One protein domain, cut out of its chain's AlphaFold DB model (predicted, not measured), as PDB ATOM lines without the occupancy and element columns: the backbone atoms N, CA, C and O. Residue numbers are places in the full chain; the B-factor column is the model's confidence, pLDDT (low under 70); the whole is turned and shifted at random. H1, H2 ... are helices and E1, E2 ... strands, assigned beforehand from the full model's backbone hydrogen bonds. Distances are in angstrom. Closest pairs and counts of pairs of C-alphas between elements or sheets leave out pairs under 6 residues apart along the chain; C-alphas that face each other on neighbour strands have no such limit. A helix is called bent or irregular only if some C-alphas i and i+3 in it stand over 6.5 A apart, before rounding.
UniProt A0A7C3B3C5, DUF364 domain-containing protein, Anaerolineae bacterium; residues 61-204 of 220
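Overview. This is residues 61 to 204 of the 220 residues of the protein "DUF364 domain-containing protein" of Anaerolineae bacterium (UniProt A0A7C3B3C5). A twisted sheet of six strands has H1 and H2 over one face and H3 and H6 over the other, while the antiparallel pair E5 and E6 runs out from it to H7 at the far end. The printed part has 144 residues with seven named helices and six named strands, in the order H1 E1 H2 E2 H3 E3 H4 H5 E4 H6 E5 H7 E6. The mixed sheet has the order E2 E1 E3 E4 E5 E6, and the class is mixed, helices and strands. The whole is compact, with a radius of gyration of the C-alphas of 15.1 A and spans of 44 by 34 by 30 A.

Along the chain. The strands are E2, residues 96 to 101, 16.6 A; E1, 77 to 81; E3, 123 to 127; E4, 148 to 152; E5, 169 to 175, 19.1 A; and E6, 197 to 203, 19.3 A, ending with C-alpha 203 at (128.498, 150.108, 140.297). The helices are H1, residues 65 to 73, 11.7 A, beginning with C-alpha 65 at (131.548, 141.834, 134.581); H2, 87 to 93; H3, 111 to 120, 15.1 A; H4, 128 to 131; H5, 136 to 141; H6, 160 to 165; and H7, 178 to 185. H3 is irregular, with C-alphas 112 and 115 7.2 A apart.

Arrangement. E2 and E1 are parallel (N 98 and O 78, 2.9 A), as are E1 and E3 (N 125 and O 79, 2.9 A), E3 and E4 (N 126 and O 150, 2.8 A) and E4 and E5 (N 171 and O 151, 2.8 A); E5 and E6 are antiparallel (N 172 and O 200, 2.9 A), each N and O pair within hydrogen-bond range. The domain has three layers, helices on both faces of a sheet: H1 and H2 lie on one face of the sheet E2 E1 E3 E4 E5 E6, and H3 and H6 on the opposite face. E1, H2, E2; E3, H4 H5, E4; and E4, H6, E5 are strand-helix-strand units, parallel neighbour strands with helices between, and E2, H3, E3 is a split one, with E1 between its strands; the crossovers are right-handed. H1 and H2 touch, closest at the C-alphas of Ile 70 and Leu 90, 5.7 A. H3 runs along the strands, 25 degrees to E2 on the local plane. H6 is on the sheet, its closest C-alphas to E5 those of Phe 163 and Leu 169, 7.8 A. H4 and H5 only graze the sheet; H7 is only just not on it, with 4 pairs of C-alphas within 10 A. In H1, H5 and H7 every O i to N i+4 pair is within range; in H2 1 of 3 (i+3: 3 of 4), H3 2 of 6 (4 of 7) and H6 0 of 2 (3 of 3), and H4 is too short for one.

Size, cuts and confidence. The two C-alphas farthest apart, Lys 116 and Asn 179, are 44.3 A apart. The printed part has no cut, and the link from H7 to E6, 11 residues, is long. The mean pLDDT of the printed part is 93.4, and no printed residue is under 70.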
ATOM      1  N   GLN A  61     135.727 150.599 138.457       77.50
ATOM      2  CA  GLN A  61     136.522 149.454 138.861       77.50
ATOM      3  C   GLN A  61     136.855 148.628 137.628       77.50
ATOM      4  O   GLN A  61     135.998 148.371 136.776       77.50
ATOM      5  N   GLU A  62     138.096 148.170 137.553       73.94
ATOM      6  CA  GLU A  62     138.513 147.141 136.606       73.94
ATOM      7  C   GLU A  62     138.104 145.769 137.155       73.94
ATOM      8  O   GLU A  62     138.929 144.934 137.508       73.94
ATOM      9  N   LEU A  63     136.795 145.570 137.313       71.81
ATOM     10  CA  LEU A  63     136.224 144.269 137.635       71.81
ATOM     11  C   LEU A  63     135.759 143.594 136.354       71.81
ATOM     12  O   LEU A  63     135.188 144.229 135.462       71.81
ATOM     13  N   SER A  64     135.931 142.280 136.285       84.75
ATOM     14  CA  SER A  64     135.302 141.492 135.238       84.75
ATOM     15  C   SER A  64     133.794 141.431 135.482       84.75
ATOM     16  O   SER A  64     133.324 140.893 136.487       84.75
ATOM     17  N   ALA A  65     133.006 141.947 134.539       86.38
ATOM     18  CA  ALA A  65     131.548 141.834 134.581       86.38
ATOM     19  C   ALA A  65     131.086 140.367 134.682       86.38
ATOM     20  O   ALA A  65     130.103 140.069 135.361       86.38
ATOM     21  N   ILE A  66     131.842 139.453 134.063       89.25
ATOM     22  CA  ILE A  66     131.588 138.009 134.087       89.25
ATOM     23  C   ILE A  66     131.765 137.464 135.508       89.25
ATOM     24  O   ILE A  66     130.883 136.774 136.009       89.25
ATOM     25  N   GLU A  67     132.848 137.829 136.198       90.81
ATOM     26  CA  GLU A  67     133.081 137.407 137.587       90.81
ATOM     27  C   GLU A  67     131.990 137.931 138.523       90.81
ATOM     28  O   GLU A  67     131.517 137.205 139.400       90.81
ATOM     29  N   VAL A  68     131.537 139.173 138.313       91.31
ATOM     30  CA  VAL A  68     130.425 139.736 139.087       91.31
ATOM     31  C   VAL A  68     129.135 138.944 138.852       91.31
ATOM     32  O   VAL A  68     128.445 138.631 139.825       91.31
ATOM     33  N   LEU A  69     128.818 138.593 137.599       92.38
ATOM     34  CA  LEU A  69     127.654 137.763 137.266       92.38
ATOM     35  C   LEU A  69     127.746 136.371 137.895       92.38
ATOM     36  O   LEU A  69     126.785 135.939 138.527       92.38
ATOM     37  N   ILE A  70     128.898 135.704 137.790       93.38
ATOM     38  CA  ILE A  70     129.133 134.379 138.380       93.38
ATOM     39  C   ILE A  70     128.956 134.434 139.901       93.38
ATOM     40  O   ILE A  70     128.181 133.665 140.468       93.38
ATOM     41  N   LYS A  71     129.617 135.386 140.570       93.88
ATOM     42  CA  LYS A  71     129.573 135.515 142.032       93.88
ATOM     43  C   LYS A  71     128.174 135.848 142.539       93.88
ATOM     44  O   LYS A  71     127.714 135.253 143.508       93.88
ATOM     45  N   LYS A  72     127.489 136.815 141.921       93.69
ATOM     46  CA  LYS A  72     126.146 137.227 142.364       93.69
ATOM     47  C   LYS A  72     125.069 136.219 141.990       93.69
ATOM     48  O   LYS A  72     124.066 136.158 142.705       93.69
ATOM     49  N   GLY A  73     125.259 135.521 140.874       94.44
ATOM     50  CA  GLY A  73     124.305 134.605 140.262       94.44
ATOM     51  C   GLY A  73     124.404 133.164 140.740       94.44
ATOM     52  O   GLY A  73     123.533 132.369 140.399       94.44
ATOM     53  N   SER A  74     125.417 132.832 141.544       95.44
ATOM     54  CA  SER A  74     125.543 131.510 142.149       95.44
ATOM     55  C   SER A  74     124.272 131.128 142.912       95.44
ATOM     56  O   SER A  74     123.833 131.864 143.798       95.44
ATOM     57  N   GLY A  75     123.659 130.006 142.524       95.25
ATOM     58  CA  GLY A  75     122.420 129.513 143.135       95.25
ATOM     59  C   GLY A  75     121.174 130.366 142.862       95.25
ATOM     60  O   GLY A  75     120.201 130.245 143.599       95.25
ATOM     61  N   LYS A  76     121.192 131.234 141.843       97.56
ATOM     62  CA  LYS A  76     120.077 132.134 141.503       97.56
ATOM     63  C   LYS A  76     119.588 131.968 140.071       97.56
ATOM     64  O   LYS A  76     120.260 131.352 139.240       97.56
ATOM     65  N   THR A  77     118.443 132.583 139.780       98.19
ATOM     66  CA  THR A  77     117.913 132.684 138.417       98.19
ATOM     67  C   THR A  77     118.508 133.890 137.692       98.19
ATOM     68  O   THR A  77     118.361 135.030 138.137       98.19
ATOM     69  N   ILE A  78     119.144 133.661 136.544       98.06
ATOM     70  CA  ILE A  78     119.737 134.705 135.705       98.06
ATOM     71  C   ILE A  78     119.021 134.744 134.358       98.06
ATOM     72  O   ILE A  78     118.877 133.721 133.689       98.06
ATOM     73  N   THR A  79     118.609 135.932 133.923       98.12
ATOM     74  CA  THR A  79     118.214 136.182 132.532       98.12
ATOM     75  C   THR A  79     119.239 137.064 131.841       98.12
ATOM     76  O   THR A  79     119.513 138.171 132.296       98.12
ATOM     77  N   LEU A  80     119.791 136.569 130.738       97.69
ATOM     78  CA  LEU A  80     120.590 137.339 129.795       97.69
ATOM     79  C   LEU A  80     119.687 137.785 128.645       97.69
ATOM     80  O   LEU A  80     118.972 136.964 128.078       97.69
ATOM     81  N   VAL A  81     119.733 139.067 128.299       97.38
ATOM     82  CA  VAL A  81     119.178 139.591 127.047       97.38
ATOM     83  C   VAL A  81     120.353 139.862 126.118       97.38
ATOM     84  O   VAL A  81     121.157 140.762 126.379       97.38
ATOM     85  N   GLY A  82     120.471 139.051 125.072       94.06
ATOM     86  CA  GLY A  82     121.661 138.925 124.238       94.06
ATOM     87  C   GLY A  82     122.379 137.587 124.441       94.06
ATOM     88  O   GLY A  82     122.436 137.055 125.554       94.06
ATOM     89  N   HIS A  83     122.976 137.073 123.366       91.00
ATOM     90  CA  HIS A  83     123.820 135.877 123.394       91.00
ATOM     91  C   HIS A  83     125.305 136.238 123.557       91.00
ATOM     92  O   HIS A  83     125.820 137.130 122.882       91.00
ATOM     93  N   PHE A  84     126.018 135.526 124.439       88.12
ATOM     94  CA  PHE A  84     127.398 135.853 124.802       88.12
ATOM     95  C   PHE A  84     128.309 134.628 124.919       88.12
ATOM     96  O   PHE A  84     127.887 133.587 125.421       88.12
ATOM     97  N   PRO A  85     129.607 134.763 124.583       87.25
ATOM     98  CA  PRO A  85     130.550 133.645 124.616       87.25
ATOM     99  C   PRO A  85     130.778 133.060 126.021       87.25
ATOM    100  O   PRO A  85     131.221 131.925 126.139       87.25
ATOM    101  N   PHE A  86     130.456 133.801 127.090       89.12
ATOM    102  CA  PHE A  86     130.626 133.361 128.481       89.12
ATOM    103  C   PHE A  86     129.425 132.578 129.049       89.12
ATOM    104  O   PHE A  86     129.449 132.169 130.211       89.12
ATOM    105  N   ILE A  87     128.369 132.342 128.259       92.94
ATOM    106  CA  ILE A  87     127.201 131.538 128.671       92.94
ATOM    107  C   ILE A  87     127.598 130.175 129.280       92.94
ATOM    108  O   ILE A  87     127.041 129.825 130.326       92.94
ATOM    109  N   PRO A  88     128.554 129.405 128.711       92.56
ATOM    110  CA  PRO A  88     128.942 128.111 129.272       92.56
ATOM    111  C   PRO A  88     129.505 128.190 130.695       92.56
ATOM    112  O   PRO A  88     129.284 127.276 131.487       92.56
ATOM    113  N   GLU A  89     130.222 129.263 131.031       91.25
ATOM    114  CA  GLU A  89     130.761 129.484 132.377       91.25
ATOM    115  C   GLU A  89     129.646 129.858 133.350       91.25
ATOM    116  O   GLU A  89     129.529 129.268 134.423       91.25
ATOM    117  N   LEU A  90     128.769 130.777 132.940       92.88
ATOM    118  CA  LEU A  90     127.675 131.247 133.784       92.88
ATOM    119  C   LEU A  90     126.670 130.135 134.107       92.88
ATOM    120  O   LEU A  90     126.166 130.058 135.228       92.88
ATOM    121  N   LYS A  91     126.437 129.222 133.157       93.69
ATOM    122  CA  LYS A  91     125.564 128.055 133.332       93.69
ATOM    123  C   LYS A  91     126.029 127.114 134.448       93.69
ATOM    124  O   LYS A  91     125.202 126.423 135.026       93.69
ATOM    125  N   LYS A  92     127.332 127.073 134.751       94.06
ATOM    126  CA  LYS A  92     127.878 126.247 135.843       94.06
ATOM    127  C   LYS A  92     127.584 126.836 137.224       94.06
ATOM    128  O   LYS A  92     127.579 126.097 138.200       94.06
ATOM    129  N   ALA A  93     127.391 128.153 137.307       92.44
ATOM    130  CA  ALA A  93     127.182 128.862 138.565       92.44
ATOM    131  C   ALA A  93     125.695 129.104 138.872       92.44
ATOM    132  O   ALA A  93     125.277 128.992 140.025       92.44
ATOM    133  N   ALA A  94     124.904 129.456 137.855       96.19
ATOM    134  CA  ALA A  94     123.486 129.769 138.008       96.19
ATOM    135  C   ALA A  94     122.653 128.533 138.382       96.19
ATOM    136  O   ALA A  94     122.923 127.432 137.905       96.19
ATOM    137  N   GLN A  95     121.600 128.728 139.181       97.00
ATOM    138  CA  GLN A  95     120.586 127.689 139.394       97.00
ATOM    139  C   GLN A  95     119.735 127.504 138.132       97.00
ATOM    140  O   GLN A  95     119.443 126.381 137.732       97.00
ATOM    141  N   ASP A  96     119.357 128.620 137.507       97.06
ATOM    142  CA  ASP A  96     118.627 128.658 136.246       97.06
ATOM    143  C   ASP A  96     119.189 129.792 135.380       97.06
ATOM    144  O   ASP A  96     119.304 130.933 135.837       97.06
ATOM    145  N   LEU A  97     119.565 129.483 134.139       97.38
ATOM    146  CA  LEU A  97     120.101 130.444 133.179       97.38
ATOM    147  C   LEU A  97     119.200 130.487 131.950       97.38
ATOM    148  O   LEU A  97     119.048 129.497 131.235       97.38
ATOM    149  N   ARG A  98     118.667 131.675 131.675       97.19
ATOM    150  CA  ARG A  98     117.756 131.948 130.565       97.19
ATOM    151  C   ARG A  98     118.408 132.962 129.643       97.19
ATOM    152  O   ARG A  98     118.822 134.021 130.102       97.19
ATOM    153  N   VAL A  99     118.484 132.652 128.360       97.88
ATOM    154  CA  VAL A  99     119.016 133.564 127.343       97.88
ATOM    155  C   VAL A  99     117.854 133.970 126.452       97.88
ATOM    156  O   VAL A  99     117.137 133.101 125.968       97.88
ATOM    157  N   LEU A 100     117.624 135.270 126.305       97.94
ATOM    158  CA  LEU A 100     116.627 135.862 125.418       97.94
ATOM    159  C   LEU A 100     117.363 136.521 124.259       97.94
ATOM    160  O   LEU A 100     118.241 137.348 124.506       97.94
ATOM    161  N   GLU A 101     116.998 136.187 123.024       95.69
ATOM    162  CA  GLU A 101     117.638 136.756 121.840       95.69
ATOM    163  C   GLU A 101     116.650 136.989 120.689       95.69
ATOM    164  O   GLU A 101     115.627 136.309 120.589       95.69
ATOM    165  N   LEU A 102     116.931 137.986 119.841       92.50
ATOM    166  CA  LEU A 102     116.133 138.298 118.651       92.50
ATOM    167  C   LEU A 102     116.246 137.197 117.595       92.50
ATOM    168  O   LEU A 102     115.255 136.847 116.961       92.50
ATOM    169  N   PHE A 103     117.440 136.616 117.463       90.75
ATOM    170  CA  PHE A 103     117.714 135.468 116.601       90.75
ATOM    171  C   PHE A 103     118.228 134.293 117.450       90.75
ATOM    172  O   PHE A 103     119.438 134.068 117.524       90.75
ATOM    173  N   PRO A 104     117.332 133.566 118.148       92.25
ATOM    174  CA  PRO A 104     117.714 132.526 119.100       92.25
ATOM    175  C   PRO A 104     118.563 131.421 118.475       92.25
ATOM    176  O   PRO A 104     118.280 130.949 117.373       92.25
ATOM    177  N   SER A 105     119.551 130.939 119.228       90.25
ATOM    178  CA  SER A 105     120.384 129.802 118.848       90.25
ATOM    179  C   SER A 105     120.329 128.693 119.900       90.25
ATOM    180  O   SER A 105     120.308 128.939 121.105       90.25
ATOM    181  N   GLY A 106     120.310 127.428 119.472       90.25
ATOM    182  CA  GLY A 106     120.366 126.287 120.389       90.25
ATOM    183  C   GLY A 106     119.233 126.263 121.425       90.25
ATOM    184  O   GLY A 106     118.128 125.831 121.119       90.25
ATOM    185  N   ARG A 107     119.529 126.656 122.674       91.44
ATOM    186  CA  ARG A 107     118.567 126.669 123.799       91.44
ATOM    187  C   ARG A 107     118.098 128.073 124.192       91.44
ATOM    188  O   ARG A 107     117.456 128.219 125.231       91.44
ATOM    189  N   ASP A 108     118.447 129.082 123.406       96.06
ATOM    190  CA  ASP A 108     117.988 130.446 123.629       96.06
ATOM    191  C   ASP A 108     116.464 130.530 123.439       96.06
ATOM    192  O   ASP A 108     115.862 129.817 122.634       96.06
ATOM    193  N   TYR A 109     115.830 131.427 124.181       96.88
ATOM    194  CA  TYR A 109     114.432 131.795 124.010       96.88
ATOM    195  C   TYR A 109     114.324 132.996 123.064       96.88
ATOM    196  O   TYR A 109     115.170 133.888 123.091       96.88
ATOM    197  N   SER A 110     113.236 133.069 122.289       96.75
ATOM    198  CA  SER A 110     112.871 134.311 121.587       96.75
ATOM    199  C   SER A 110     112.709 135.460 122.584       96.75
ATOM    200  O   SER A 110     112.142 135.258 123.667       96.75
ATOM    201  N   ALA A 111     113.152 136.657 122.194       94.94
ATOM    202  CA  ALA A 111     112.950 137.905 122.925       94.94
ATOM    203  C   ALA A 111     111.487 138.129 123.354       94.94
ATOM    204  O   ALA A 111     111.250 138.672 124.435       94.94
ATOM    205  N   ASP A 112     110.507 137.608 122.605       95.38
ATOM    206  CA  ASP A 112     109.082 137.677 122.958       95.38
ATOM    207  C   ASP A 112     108.763 137.009 124.300       95.38
ATOM    208  O   ASP A 112     107.756 137.309 124.925       95.38
ATOM    209  N   HIS A 113     109.616 136.114 124.804       96.50
ATOM    210  CA  HIS A 113     109.424 135.487 126.111       96.50
ATOM    211  C   HIS A 113     109.827 136.389 127.287       96.50
ATOM    212  O   HIS A 113     109.640 135.985 128.441       96.50
ATOM    213  N   ALA A 114     110.344 137.598 127.039       97.38
ATOM    214  CA  ALA A 114     110.818 138.518 128.072       97.38
ATOM    215  C   ALA A 114     109.793 138.732 129.197       97.38
ATOM    216  O   ALA A 114     110.140 138.575 130.370       97.38
ATOM    217  N   TYR A 115     108.520 138.974 128.858       97.25
ATOM    218  CA  TYR A 115     107.451 139.225 129.837       97.25
ATOM    219  C   TYR A 115     107.161 138.035 130.762       97.25
ATOM    220  O   TYR A 115     106.680 138.222 131.875       97.25
ATOM    221  N   LYS A 116     107.472 136.806 130.333       97.06
ATOM    222  CA  LYS A 116     107.328 135.599 131.162       97.06
ATOM    223  C   LYS A 116     108.563 135.337 132.014       97.06
ATOM    224  O   LYS A 116     108.448 134.773 133.097       97.06
ATOM    225  N   ARG A 117     109.753 135.672 131.502       96.88
ATOM    226  CA  ARG A 117     111.030 135.241 132.091       96.88
ATOM    227  C   ARG A 117     111.650 136.278 133.016       96.88
ATOM    228  O   ARG A 117     112.076 135.901 134.102       96.88
ATOM    229  N   ILE A 118     111.689 137.548 132.611       98.12
ATOM    230  CA  ILE A 118     112.355 138.622 133.364       98.12
ATOM    231  C   ILE A 118     111.745 138.829 134.764       98.12
ATOM    232  O   ILE A 118     112.524 138.932 135.714       98.12
ATOM    233  N   PRO A 119     110.408 138.796 134.962       97.88
ATOM    234  CA  PRO A 119     109.825 138.986 136.297       97.88
ATOM    235  C   PRO A 119     110.227 137.918 137.324       97.88
ATOM    236  O   PRO A 119     110.150 138.147 138.528       97.88
ATOM    237  N   GLN A 120     110.670 136.749 136.856       96.81
ATOM    238  CA  GLN A 120     111.066 135.610 137.684       96.81
ATOM    239  C   GLN A 120     112.582 135.560 137.945       96.81
ATOM    240  O   GLN A 120     113.076 134.551 138.443       96.81
ATOM    241  N   SER A 121     113.334 136.590 137.551       98.00
ATOM    242  CA  SER A 121     114.795 136.547 137.548       98.00
ATOM    243  C   SER A 121     115.403 137.326 138.695       98.00
ATOM    244  O   SER A 121     115.024 138.461 138.996       98.00
ATOM    245  N   ASP A 122     116.404 136.726 139.329       97.88
ATOM    246  CA  ASP A 122     117.145 137.397 140.380       97.88
ATOM    247  C   ASP A 122     118.109 138.435 139.842       97.88
ATOM    248  O   ASP A 122     118.319 139.482 140.464       97.88
ATOM    249  N   ILE A 123     118.695 138.096 138.699       98.00
ATOM    250  CA  ILE A 123     119.665 138.887 137.968       98.00
ATOM    251  C   ILE A 123     119.180 139.018 136.536       98.00
ATOM    252  O   ILE A 123     118.823 138.025 135.898       98.00
ATOM    253  N   VAL A 124     119.213 140.242 136.028       98.06
ATOM    254  CA  VAL A 124     118.914 140.542 134.632       98.06
ATOM    255  C   VAL A 124     120.131 141.239 134.053       98.06
ATOM    256  O   VAL A 124     120.479 142.334 134.487       98.06
ATOM    257  N   ALA A 125     120.812 140.597 133.110       97.12
ATOM    258  CA  ALA A 125     121.921 141.209 132.398       97.12
ATOM    259  C   ALA A 125     121.460 141.567 130.982       97.12
ATOM    260  O   ALA A 125     121.066 140.694 130.211       97.12
ATOM    261  N   LEU A 126     121.524 142.849 130.643       97.12
ATOM    262  CA  LEU A 126     121.051 143.414 129.389       97.12
ATOM    263  C   LEU A 126     122.231 143.808 128.503       97.12
ATOM    264  O   LEU A 126     123.102 144.568 128.933       97.12
ATOM    265  N   THR A 127     122.229 143.355 127.250       95.12
ATOM    266  CA  THR A 127     123.085 143.946 126.220       95.12
ATOM    267  C   THR A 127     122.783 145.436 126.064       95.12
ATOM    268  O   THR A 127     121.621 145.843 125.990       95.12
ATOM    269  N   SER A 128     123.816 146.263 125.935       94.81
ATOM    270  CA  SER A 128     123.649 147.696 125.649       94.81
ATOM    271  C   SER A 128     123.092 147.976 124.249       94.81
ATOM    272  O   SER A 128     122.657 149.094 123.978       94.81
ATOM    273  N   ASN A 129     123.023 146.964 123.374       93.81
ATOM    274  CA  ASN A 129     122.308 147.068 122.099       93.81
ATOM    275  C   ASN A 129     120.786 147.230 122.287       93.81
ATOM    276  O   ASN A 129     120.117 147.682 121.363       93.81
ATOM    277  N   THR A 130     120.241 146.958 123.481       95.56
ATOM    278  CA  THR A 130     118.828 147.237 123.810       95.56
ATOM    279  C   THR A 130     118.460 148.723 123.733       95.56
ATOM    280  O   THR A 130     117.284 149.059 123.627       95.56
ATOM    281  N   MET A 131     119.445 149.629 123.765       95.50
ATOM    282  CA  MET A 131     119.215 151.055 123.505       95.50
ATOM    283  C   MET A 131     119.185 151.393 122.015       95.50
ATOM    284  O   MET A 131     118.576 152.381 121.641       95.50
ATOM    285  N   ILE A 132     119.858 150.602 121.174       94.31
ATOM    286  CA  ILE A 132     119.899 150.821 119.722       94.31
ATOM    287  C   ILE A 132     118.566 150.401 119.097       94.31
ATOM    288  O   ILE A 132     118.084 151.055 118.185       94.31
ATOM    289  N   ASN A 133     117.970 149.317 119.597       93.12
ATOM    290  CA  ASN A 133     116.682 148.807 119.124       93.12
ATOM    291  C   ASN A 133     115.486 149.237 119.998       93.12
ATOM    292  O   ASN A 133     114.419 148.638 119.906       93.12
ATOM    293  N   HIS A 134     115.676 150.226 120.877       95.19
ATOM    294  CA  HIS A 134     114.631 150.841 121.713       95.19
ATOM    295  C   HIS A 134     113.889 149.902 122.680       95.19
ATOM    296  O   HIS A 134     112.844 150.258 123.223       95.19
ATOM    297  N   THR A 135     114.432 148.716 122.970       95.75
ATOM    298  CA  THR A 135     113.782 147.735 123.862       95.75
ATOM    299  C   THR A 135     114.084 147.940 125.346       95.75
ATOM    300  O   THR A 135     113.363 147.410 126.195       95.75
ATOM    301  N   ILE A 136     115.119 148.715 125.692       95.81
ATOM    302  CA  ILE A 136     115.617 148.804 127.073       95.81
ATOM    303  C   ILE A 136     114.558 149.248 128.088       95.81
ATOM    304  O   ILE A 136     114.478 148.668 129.169       95.81
ATOM    305  N   VAL A 137     113.725 150.236 127.745       94.50
ATOM    306  CA  VAL A 137     112.726 150.792 128.670       94.50
ATOM    307  C   VAL A 137     111.745 149.701 129.090       94.50
ATOM    308  O   VAL A 137     111.570 149.462 130.283       94.50
ATOM    309  N   ASN A 138     111.190 148.970 128.123       96.06
ATOM    310  CA  ASN A 138     110.256 147.876 128.386       96.06
ATOM    311  C   ASN A 138     110.917 146.717 129.144       96.06
ATOM    312  O   ASN A 138     110.304 146.119 130.018       96.06
ATOM    313  N   LEU A 139     112.181 146.398 128.860       97.38
ATOM    314  CA  LEU A 139     112.892 145.341 129.587       97.38
ATOM    315  C   LEU A 139     113.121 145.710 131.061       97.38
ATOM    316  O   LEU A 139     112.994 144.856 131.941       97.38
ATOM    317  N   LEU A 140     113.414 146.982 131.346       96.62
ATOM    318  CA  LEU A 140     113.585 147.480 132.712       96.62
ATOM    319  C   LEU A 140     112.270 147.480 133.506       96.62
ATOM    320  O   LEU A 140     112.303 147.199 134.705       96.62
ATOM    321  N   THR A 141     111.115 147.732 132.875       96.44
ATOM    322  CA  THR A 141     109.815 147.680 133.576       96.44
ATOM    323  C   THR A 141     109.407 146.264 133.981       96.44
ATOM    324  O   THR A 141     108.708 146.094 134.976       96.44
ATOM    325  N   LEU A 142     109.881 145.241 133.262       97.56
ATOM    326  CA  LEU A 142     109.648 143.832 133.595       97.56
ATOM    327  C   LEU A 142     110.497 143.340 134.775       97.56
ATOM    328  O   LEU A 142     110.206 142.292 135.354       97.56
ATOM    329  N   CYS A 143     111.573 144.054 135.117       97.25
ATOM    330  CA  CYS A 143     112.454 143.672 136.210       97.25
ATOM    331  C   CYS A 143     111.742 143.851 137.557       97.25
ATOM    332  O   CYS A 143     111.243 144.935 137.875       97.25
ATOM    333  N   ARG A 144     111.761 142.805 138.392       94.31
ATOM    334  CA  ARG A 144     111.328 142.904 139.796       94.31
ATOM    335  C   ARG A 144     112.139 143.978 140.533       94.31
ATOM    336  O   ARG A 144     113.313 144.185 140.237       94.31
ATOM    337  N   GLU A 145     111.545 144.609 141.543       89.69
ATOM    338  CA  GLU A 145     112.167 145.739 142.257       89.69
ATOM    339  C   GLU A 145     113.536 145.407 142.868       89.69
ATOM    340  O   GLU A 145     114.448 146.227 142.828       89.69
ATOM    341  N   ASN A 146     113.700 144.179 143.368       91.44
ATOM    342  CA  ASN A 146     114.934 143.705 144.002       91.44
ATOM    343  C   ASN A 146     115.877 142.960 143.034       91.44
ATOM    344  O   ASN A 146     116.806 142.285 143.484       91.44
ATOM    345  N   ALA A 147     115.637 143.017 141.718       96.12
ATOM    346  CA  ALA A 147     116.533 142.410 140.737       96.12
ATOM    347  C   ALA A 147     117.879 143.136 140.718       96.12
ATOM    348  O   ALA A 147     117.943 144.364 140.712       96.12
ATOM    349  N   PHE A 148     118.968 142.376 140.616       97.12
ATOM    350  CA  PHE A 148     120.250 142.963 140.252       97.12
ATOM    351  C   PHE A 148     120.302 143.125 138.732       97.12
ATOM    352  O   PHE A 148     120.450 142.143 138.003       97.12
ATOM    353  N   VAL A 149     120.174 144.364 138.258       97.62
ATOM    354  CA  VAL A 149     120.194 144.673 136.824       97.62
ATOM    355  C   VAL A 149     121.595 145.102 136.404       97.62
ATOM    356  O   VAL A 149     122.157 146.053 136.948       97.62
ATOM    357  N   MET A 150     122.170 144.413 135.427       96.38
ATOM    358  CA  MET A 150     123.455 144.759 134.829       96.38
ATOM    359  C   MET A 150     123.242 145.173 133.378       96.38
ATOM    360  O   MET A 150     122.585 144.453 132.639       96.38
ATOM    361  N   MET A 151     123.832 146.285 132.952       95.94
ATOM    362  CA  MET A 151     123.903 146.645 131.536       95.94
ATOM    363  C   MET A 151     125.333 146.468 131.048       95.94
ATOM    364  O   MET A 151     126.265 146.915 131.722       95.94
ATOM    365  N   PHE A 152     125.529 145.781 129.926       91.31
ATOM    366  CA  PHE A 152     126.869 145.418 129.490       91.31
ATOM    367  C   PHE A 152     127.060 145.383 127.976       91.31
ATOM    368  O   PHE A 152     126.156 145.075 127.203       91.31
ATOM    369  N   GLY A 153     128.284 145.689 127.555       89.88
ATOM    370  CA  GLY A 153     128.674 145.767 126.150       89.88
ATOM    371  C   GLY A 153     129.526 147.001 125.867       89.88
ATOM    372  O   GLY A 153     129.686 147.880 126.704       89.88
ATOM    373  N   THR A 154     130.095 147.094 124.669       89.19
ATOM    374  CA  THR A 154     130.908 148.275 124.308       89.19
ATOM    375  C   THR A 154     130.088 149.531 124.065       89.19
ATOM    376  O   THR A 154     130.615 150.631 124.161       89.19
ATOM    377  N   SER A 155     128.796 149.364 123.790       91.62
ATOM    378  CA  SER A 155     127.848 150.459 123.612       91.62
ATOM    379  C   SER A 155     127.309 151.003 124.945       91.62
ATOM    380  O   SER A 155     126.495 151.920 124.920       91.62
ATOM    381  N   THR A 156     127.723 150.453 126.099       94.88
ATOM    382  CA  THR A 156     127.271 150.902 127.428       94.88
ATOM    383  C   THR A 156     127.714 152.347 127.698       94.88
ATOM    384  O   THR A 156     128.920 152.586 127.784       94.88
ATOM    385  N   PRO A 157     126.789 153.295 127.921       94.69
ATOM    386  CA  PRO A 157     127.099 154.630 128.390       94.69
ATOM    387  C   PRO A 157     127.538 154.516 129.835       94.69
ATOM    388  O   PRO A 157     126.784 154.068 130.697       94.69
ATOM    389  N   MET A 158     128.769 154.925 130.112       94.06
ATOM    390  CA  MET A 158     129.321 154.915 131.463       94.06
ATOM    391  C   MET A 158     128.844 156.152 132.234       94.06
ATOM    392  O   MET A 158     129.650 156.966 132.678       94.06
ATOM    393  N   SER A 159     127.520 156.299 132.355       92.50
ATOM    394  CA  SER A 159     126.856 157.432 132.999       92.50
ATOM    395  C   SER A 159     126.084 156.992 134.249       92.50
ATOM    396  O   SER A 159     125.203 156.132 134.141       92.50
ATOM    397  N   PRO A 160     126.334 157.607 135.422       91.44
ATOM    398  CA  PRO A 160     125.612 157.303 136.656       91.44
ATOM    399  C   PRO A 160     124.092 157.484 136.573       91.44
ATOM    400  O   PRO A 160     123.382 156.861 137.356       91.44
ATOM    401  N   ILE A 161     123.583 158.280 135.622       91.56
ATOM    402  CA  ILE A 161     122.140 158.513 135.449       91.56
ATOM    403  C   ILE A 161     121.361 157.210 135.220       91.56
ATOM    404  O   ILE A 161     120.208 157.093 135.611       91.56
ATOM    405  N   LEU A 162     121.996 156.184 134.641       93.31
ATOM    406  CA  LEU A 162     121.360 154.883 134.423       93.31
ATOM    407  C   LEU A 162     120.996 154.178 135.742       93.31
ATOM    408  O   LEU A 162     120.097 153.337 135.762       93.31
ATOM    409  N   PHE A 163     121.640 154.538 136.856       93.06
ATOM    410  CA  PHE A 163     121.295 154.011 138.176       93.06
ATOM    411  C   PHE A 163     119.946 154.523 138.695       93.06
ATOM    412  O   PHE A 163     119.292 153.813 139.466       93.06
ATOM    413  N   ASP A 164     119.494 155.691 138.230       91.75
ATOM    414  CA  ASP A 164     118.158 156.219 138.533       91.75
ATOM    415  C   ASP A 164     117.065 155.378 137.852       91.75
ATOM    416  O   ASP A 164     115.939 155.283 138.339       91.75
ATOM    417  N   TYR A 165     117.430 154.655 136.789       91.88
ATOM    418  CA  TYR A 165     116.573 153.733 136.037       91.88
ATOM    419  C   TYR A 165     116.760 152.266 136.455       91.88
ATOM    420  O   TYR A 165     116.639 151.353 135.642       91.88
ATOM    421  N   ARG A 166     117.046 152.020 137.742       88.62
ATOM    422  CA  ARG A 166     117.162 150.682 138.367       88.62
ATOM    423  C   ARG A 166     118.342 149.824 137.900       88.62
ATOM    424  O   ARG A 166     118.496 148.697 138.379       88.62
ATOM    425  N   VAL A 167     119.228 150.339 137.049       95.25
ATOM    426  CA  VAL A 167     120.481 149.642 136.748       95.25
ATOM    427  C   VAL A 167     121.338 149.595 138.018       95.25
ATOM    428  O   VAL A 167     121.437 150.559 138.774       95.25
ATOM    429  N   SER A 168     121.934 148.442 138.300       95.06
ATOM    430  CA  SER A 168     122.793 148.221 139.471       95.06
ATOM    431  C   SER A 168     124.279 148.265 139.114       95.06
ATOM    432  O   SER A 168     125.105 148.652 139.944       95.06
ATOM    433  N   LEU A 169     124.629 147.858 137.890       95.00
ATOM    434  CA  LEU A 169     125.999 147.851 137.388       95.00
ATOM    435  C   LEU A 169     126.043 148.127 135.886       95.00
ATOM    436  O   LEU A 169     125.293 147.532 135.116       95.00
ATOM    437  N   LEU A 170     126.969 148.989 135.486       95.62
ATOM    438  CA  LEU A 170     127.331 149.255 134.100       95.62
ATOM    439  C   LEU A 170     128.665 148.581 133.811       95.62
ATOM    440  O   LEU A 170     129.620 148.772 134.560       95.62
ATOM    441  N   ALA A 171     128.735 147.804 132.740       94.12
ATOM    442  CA  ALA A 171     129.959 147.195 132.247       94.12
ATOM    443  C   ALA A 171     130.210 147.657 130.811       94.12
ATOM    444  O   ALA A 171     129.457 147.345 129.888       94.12
ATOM    445  N   GLY A 172     131.276 148.420 130.626       92.62
ATOM    446  CA  GLY A 172     131.597 149.062 129.364       92.62
ATOM    447  C   GLY A 172     133.074 148.976 129.038       92.62
ATOM    448  O   GLY A 172     133.807 148.112 129.533       92.62
ATOM    449  N   VAL A 173     133.505 149.891 128.178       91.25
ATOM    450  CA  VAL A 173     134.904 150.031 127.788       91.25
ATOM    451  C   VAL A 173     135.341 151.483 127.892       91.25
ATOM    452  O   VAL A 173     134.582 152.395 127.580       91.25
ATOM    453  N   GLU A 174     136.581 151.678 128.313       91.56
ATOM    454  CA  GLU A 174     137.304 152.939 128.231       91.56
ATOM    455  C   GLU A 174     138.265 152.874 127.044       91.56
ATOM    456  O   GLU A 174     138.961 151.872 126.851       91.56
ATOM    457  N   ILE A 175     138.308 153.932 126.238       92.19
ATOM    458  CA  ILE A 175     139.260 154.044 125.132       92.19
ATOM    459  C   ILE A 175     140.587 154.554 125.696       92.19
ATOM    460  O   ILE A 175     140.690 155.707 126.101       92.19
ATOM    461  N   VAL A 176     141.611 153.700 125.681       93.75
ATOM    462  CA  VAL A 176     142.969 154.029 126.156       93.75
ATOM    463  C   VAL A 176     143.939 154.328 125.011       93.75
ATOM    464  O   VAL A 176     144.965 154.967 125.218       93.75
ATOM    465  N   ASN A 177     143.624 153.889 123.787       96.06
ATOM    466  CA  ASN A 177     144.373 154.233 122.579       96.06
ATOM    467  C   ASN A 177     143.405 154.462 121.401       96.06
ATOM    468  O   ASN A 177     143.066 153.506 120.694       96.06
ATOM    469  N   PRO A 178     142.977 155.718 121.165       94.75
ATOM    470  CA  PRO A 178     142.034 156.056 120.099       94.75
ATOM    471  C   PRO A 178     142.497 155.620 118.703       94.75
ATOM    472  O   PRO A 178     141.696 155.104 117.931       94.75
ATOM    473  N   ASN A 179     143.790 155.745 118.389       97.31
ATOM    474  CA  ASN A 179     144.329 155.369 117.076       97.31
ATOM    475  C   ASN A 179     144.214 153.859 116.817       97.31
ATOM    476  O   ASN A 179     143.895 153.435 115.705       97.31
ATOM    477  N   ALA A 180     144.457 153.034 117.838       96.81
ATOM    478  CA  ALA A 180     144.291 151.586 117.733       96.81
ATOM    479  C   ALA A 180     142.816 151.180 117.589       96.81
ATOM    480  O   ALA A 180     142.502 150.309 116.771       96.81
ATOM    481  N   VAL A 181     141.917 151.848 118.322       95.31
ATOM    482  CA  VAL A 181     140.468 151.645 118.190       95.31
ATOM    483  C   VAL A 181     140.010 152.000 116.781       95.31
ATOM    484  O   VAL A 181     139.427 151.153 116.112       95.31
ATOM    485  N   MET A 182     140.329 153.204 116.296       94.00
ATOM    486  CA  MET A 182     139.924 153.665 114.966       94.00
ATOM    487  C   MET A 182     140.394 152.714 113.867       94.00
ATOM    488  O   MET A 182     139.584 152.299 113.046       94.00
ATOM    489  N   ARG A 183     141.667 152.296 113.902       96.06
ATOM    490  CA  ARG A 183     142.236 151.353 112.928       96.06
ATOM    491  C   ARG A 183     141.519 150.002 112.918       96.06
ATOM    492  O   ARG A 183     141.262 149.458 111.853       96.06
ATOM    493  N   THR A 184     141.255 149.424 114.089       95.19
ATOM    494  CA  THR A 184     140.644 148.084 114.171       95.19
ATOM    495  C   THR A 184     139.154 148.123 113.843       95.19
ATOM    496  O   THR A 184     138.667 147.292 113.080       95.19
ATOM    497  N   VAL A 185     138.431 149.128 114.342       92.38
ATOM    498  CA  VAL A 185     137.002 149.311 114.053       92.38
ATOM    499  C   VAL A 185     136.767 149.605 112.571       92.38
ATOM    500  O   VAL A 185     135.848 149.028 111.994       92.38
ATOM    501  N   SER A 186     137.611 150.418 111.921       91.94
ATOM    502  CA  SER A 186     137.495 150.690 110.479       91.94
ATOM    503  C   SER A 186     137.733 149.456 109.603       91.94
ATOM    504  O   SER A 186     137.412 149.478 108.422       91.94
ATOM    505  N   GLN A 187     138.300 148.386 110.167       92.94
ATOM    506  CA  GLN A 187     138.533 147.098 109.506       92.94
ATOM    507  C   GLN A 187     137.472 146.043 109.872       92.94
ATOM    508  O   GLN A 187     137.631 144.872 109.543       92.94
ATOM    509  N   GLY A 188     136.395 146.434 110.565       88.19
ATOM    510  CA  GLY A 188     135.296 145.532 110.916       88.19
ATOM    511  C   GLY A 188     135.553 144.648 112.140       88.19
ATOM    512  O   GLY A 188     134.856 143.651 112.316       88.19
ATOM    513  N   ALA A 189     136.521 144.997 112.996       89.44
ATOM    514  CA  ALA A 189     136.828 144.224 114.197       89.44
ATOM    515  C   ALA A 189     135.593 144.008 115.092       89.44
ATOM    516  O   ALA A 189     134.842 144.940 115.399       89.44
ATOM    517  N   ILE A 190     135.424 142.776 115.574       86.62
ATOM    518  CA  ILE A 190     134.514 142.471 116.688       86.62
ATOM    519  C   ILE A 190     135.178 142.811 118.027       86.62
ATOM    520  O   ILE A 190     136.395 142.960 118.101       86.62
ATOM    521  N   LEU A 191     134.409 142.867 119.122       84.38
ATOM    522  CA  LEU A 191     134.917 143.245 120.453       84.38
ATOM    523  C   LEU A 191     136.202 142.515 120.868       84.38
ATOM    524  O   LEU A 191     137.091 143.124 121.448       84.38
ATOM    525  N   GLN A 192     136.311 141.221 120.572       85.75
ATOM    526  CA  GLN A 192     137.489 140.418 120.917       85.75
ATOM    527  C   GLN A 192     138.758 140.831 120.146       85.75
ATOM    528  O   GLN A 192     139.858 140.538 120.600       85.75
ATOM    529  N   GLN A 193     138.603 141.511 119.008       90.50
ATOM    530  CA  GLN A 193     139.676 141.970 118.123       90.50
ATOM    531  C   GLN A 193     139.981 143.470 118.270       90.50
ATOM    532  O   GLN A 193     141.019 143.928 117.789       90.50
ATOM    533  N   VAL A 194     139.101 144.250 118.913       92.25
ATOM    534  CA  VAL A 194     139.328 145.688 119.112       92.25
ATOM    535  C   VAL A 194     140.512 145.908 120.051       92.25
ATOM    536  O   VAL A 194     140.546 145.415 121.178       92.25
ATOM    537  N   GLN A 195     141.473 146.698 119.581       94.19
ATOM    538  CA  GLN A 195     142.654 147.104 120.339       94.19
ATOM    539  C   GLN A 195     142.454 148.488 120.958       94.19
ATOM    540  O   GLN A 195     141.665 149.286 120.463       94.19
ATOM    541  N   GLY A 196     143.220 148.811 122.003       94.44
ATOM    542  CA  GLY A 196     143.206 150.156 122.592       94.44
ATOM    543  C   GLY A 196     142.012 150.442 123.498       94.44
ATOM    544  O   GLY A 196     141.678 151.608 123.710       94.44
ATOM    545  N   ILE A 197     141.391 149.395 124.042       92.69
ATOM    546  CA  ILE A 197     140.301 149.486 125.012       92.69
ATOM    547  C   ILE A 197     140.690 148.851 126.345       92.69
ATOM    548  O   ILE A 197     141.456 147.889 126.391       92.69
ATOM    549  N   LYS A 198     140.097 149.356 127.422       91.06
ATOM    550  CA  LYS A 198     140.133 148.776 128.761       91.06
ATOM    551  C   LYS A 198     138.711 148.428 129.187       91.06
ATOM    552  O   LYS A 198     137.809 149.246 129.035       91.06
ATOM    553  N   ARG A 199     138.480 147.214 129.698       90.00
ATOM    554  CA  ARG A 199     137.161 146.832 130.230       90.00
ATOM    555  C   ARG A 199     136.983 147.455 131.605       90.00
ATOM    556  O   ARG A 199     137.860 147.331 132.452       90.00
ATOM    557  N   ILE A 200     135.852 148.112 131.811       91.56
ATOM    558  CA  ILE A 200     135.576 148.836 133.046       91.56
ATOM    559  C   ILE A 200     134.156 148.575 133.527       91.56
ATOM    560  O   ILE A 200     133.247 148.310 132.740       91.56
ATOM    561  N   THR A 201     133.962 148.686 134.836       92.81
ATOM    562  CA  THR A 201     132.650 148.609 135.470       92.81
ATOM    563  C   THR A 201     132.398 149.825 136.342       92.81
ATOM    564  O   THR A 201     133.322 150.395 136.921       92.81
ATOM    565  N   MET A 202     131.136 150.218 136.449       92.38
ATOM    566  CA  MET A 202     130.666 151.240 137.371       92.38
ATOM    567  C   MET A 202     129.474 150.669 138.126       92.38
ATOM    568  O   MET A 202     128.503 150.222 137.519       92.38
ATOM    569  N   GLN A 203     129.551 150.658 139.451       90.56
ATOM    570  CA  GLN A 203     128.498 150.108 140.297       90.56
ATOM    571  C   GLN A 203     127.732 151.229 140.993       90.56
ATOM    572  O   GLN A 203     128.335 152.204 141.451       90.56
ATOM    573  N   ARG A 204     126.411 151.055 141.122       86.25
ATOM    574  CA  ARG A 204     125.557 151.961 141.890       86.25
ATOM    575  C   ARG A 204     126.113 152.130 143.316       86.25
ATOM    576  O   ARG A 204     126.379 151.122 143.980       86.25
TER     577      ARG A 204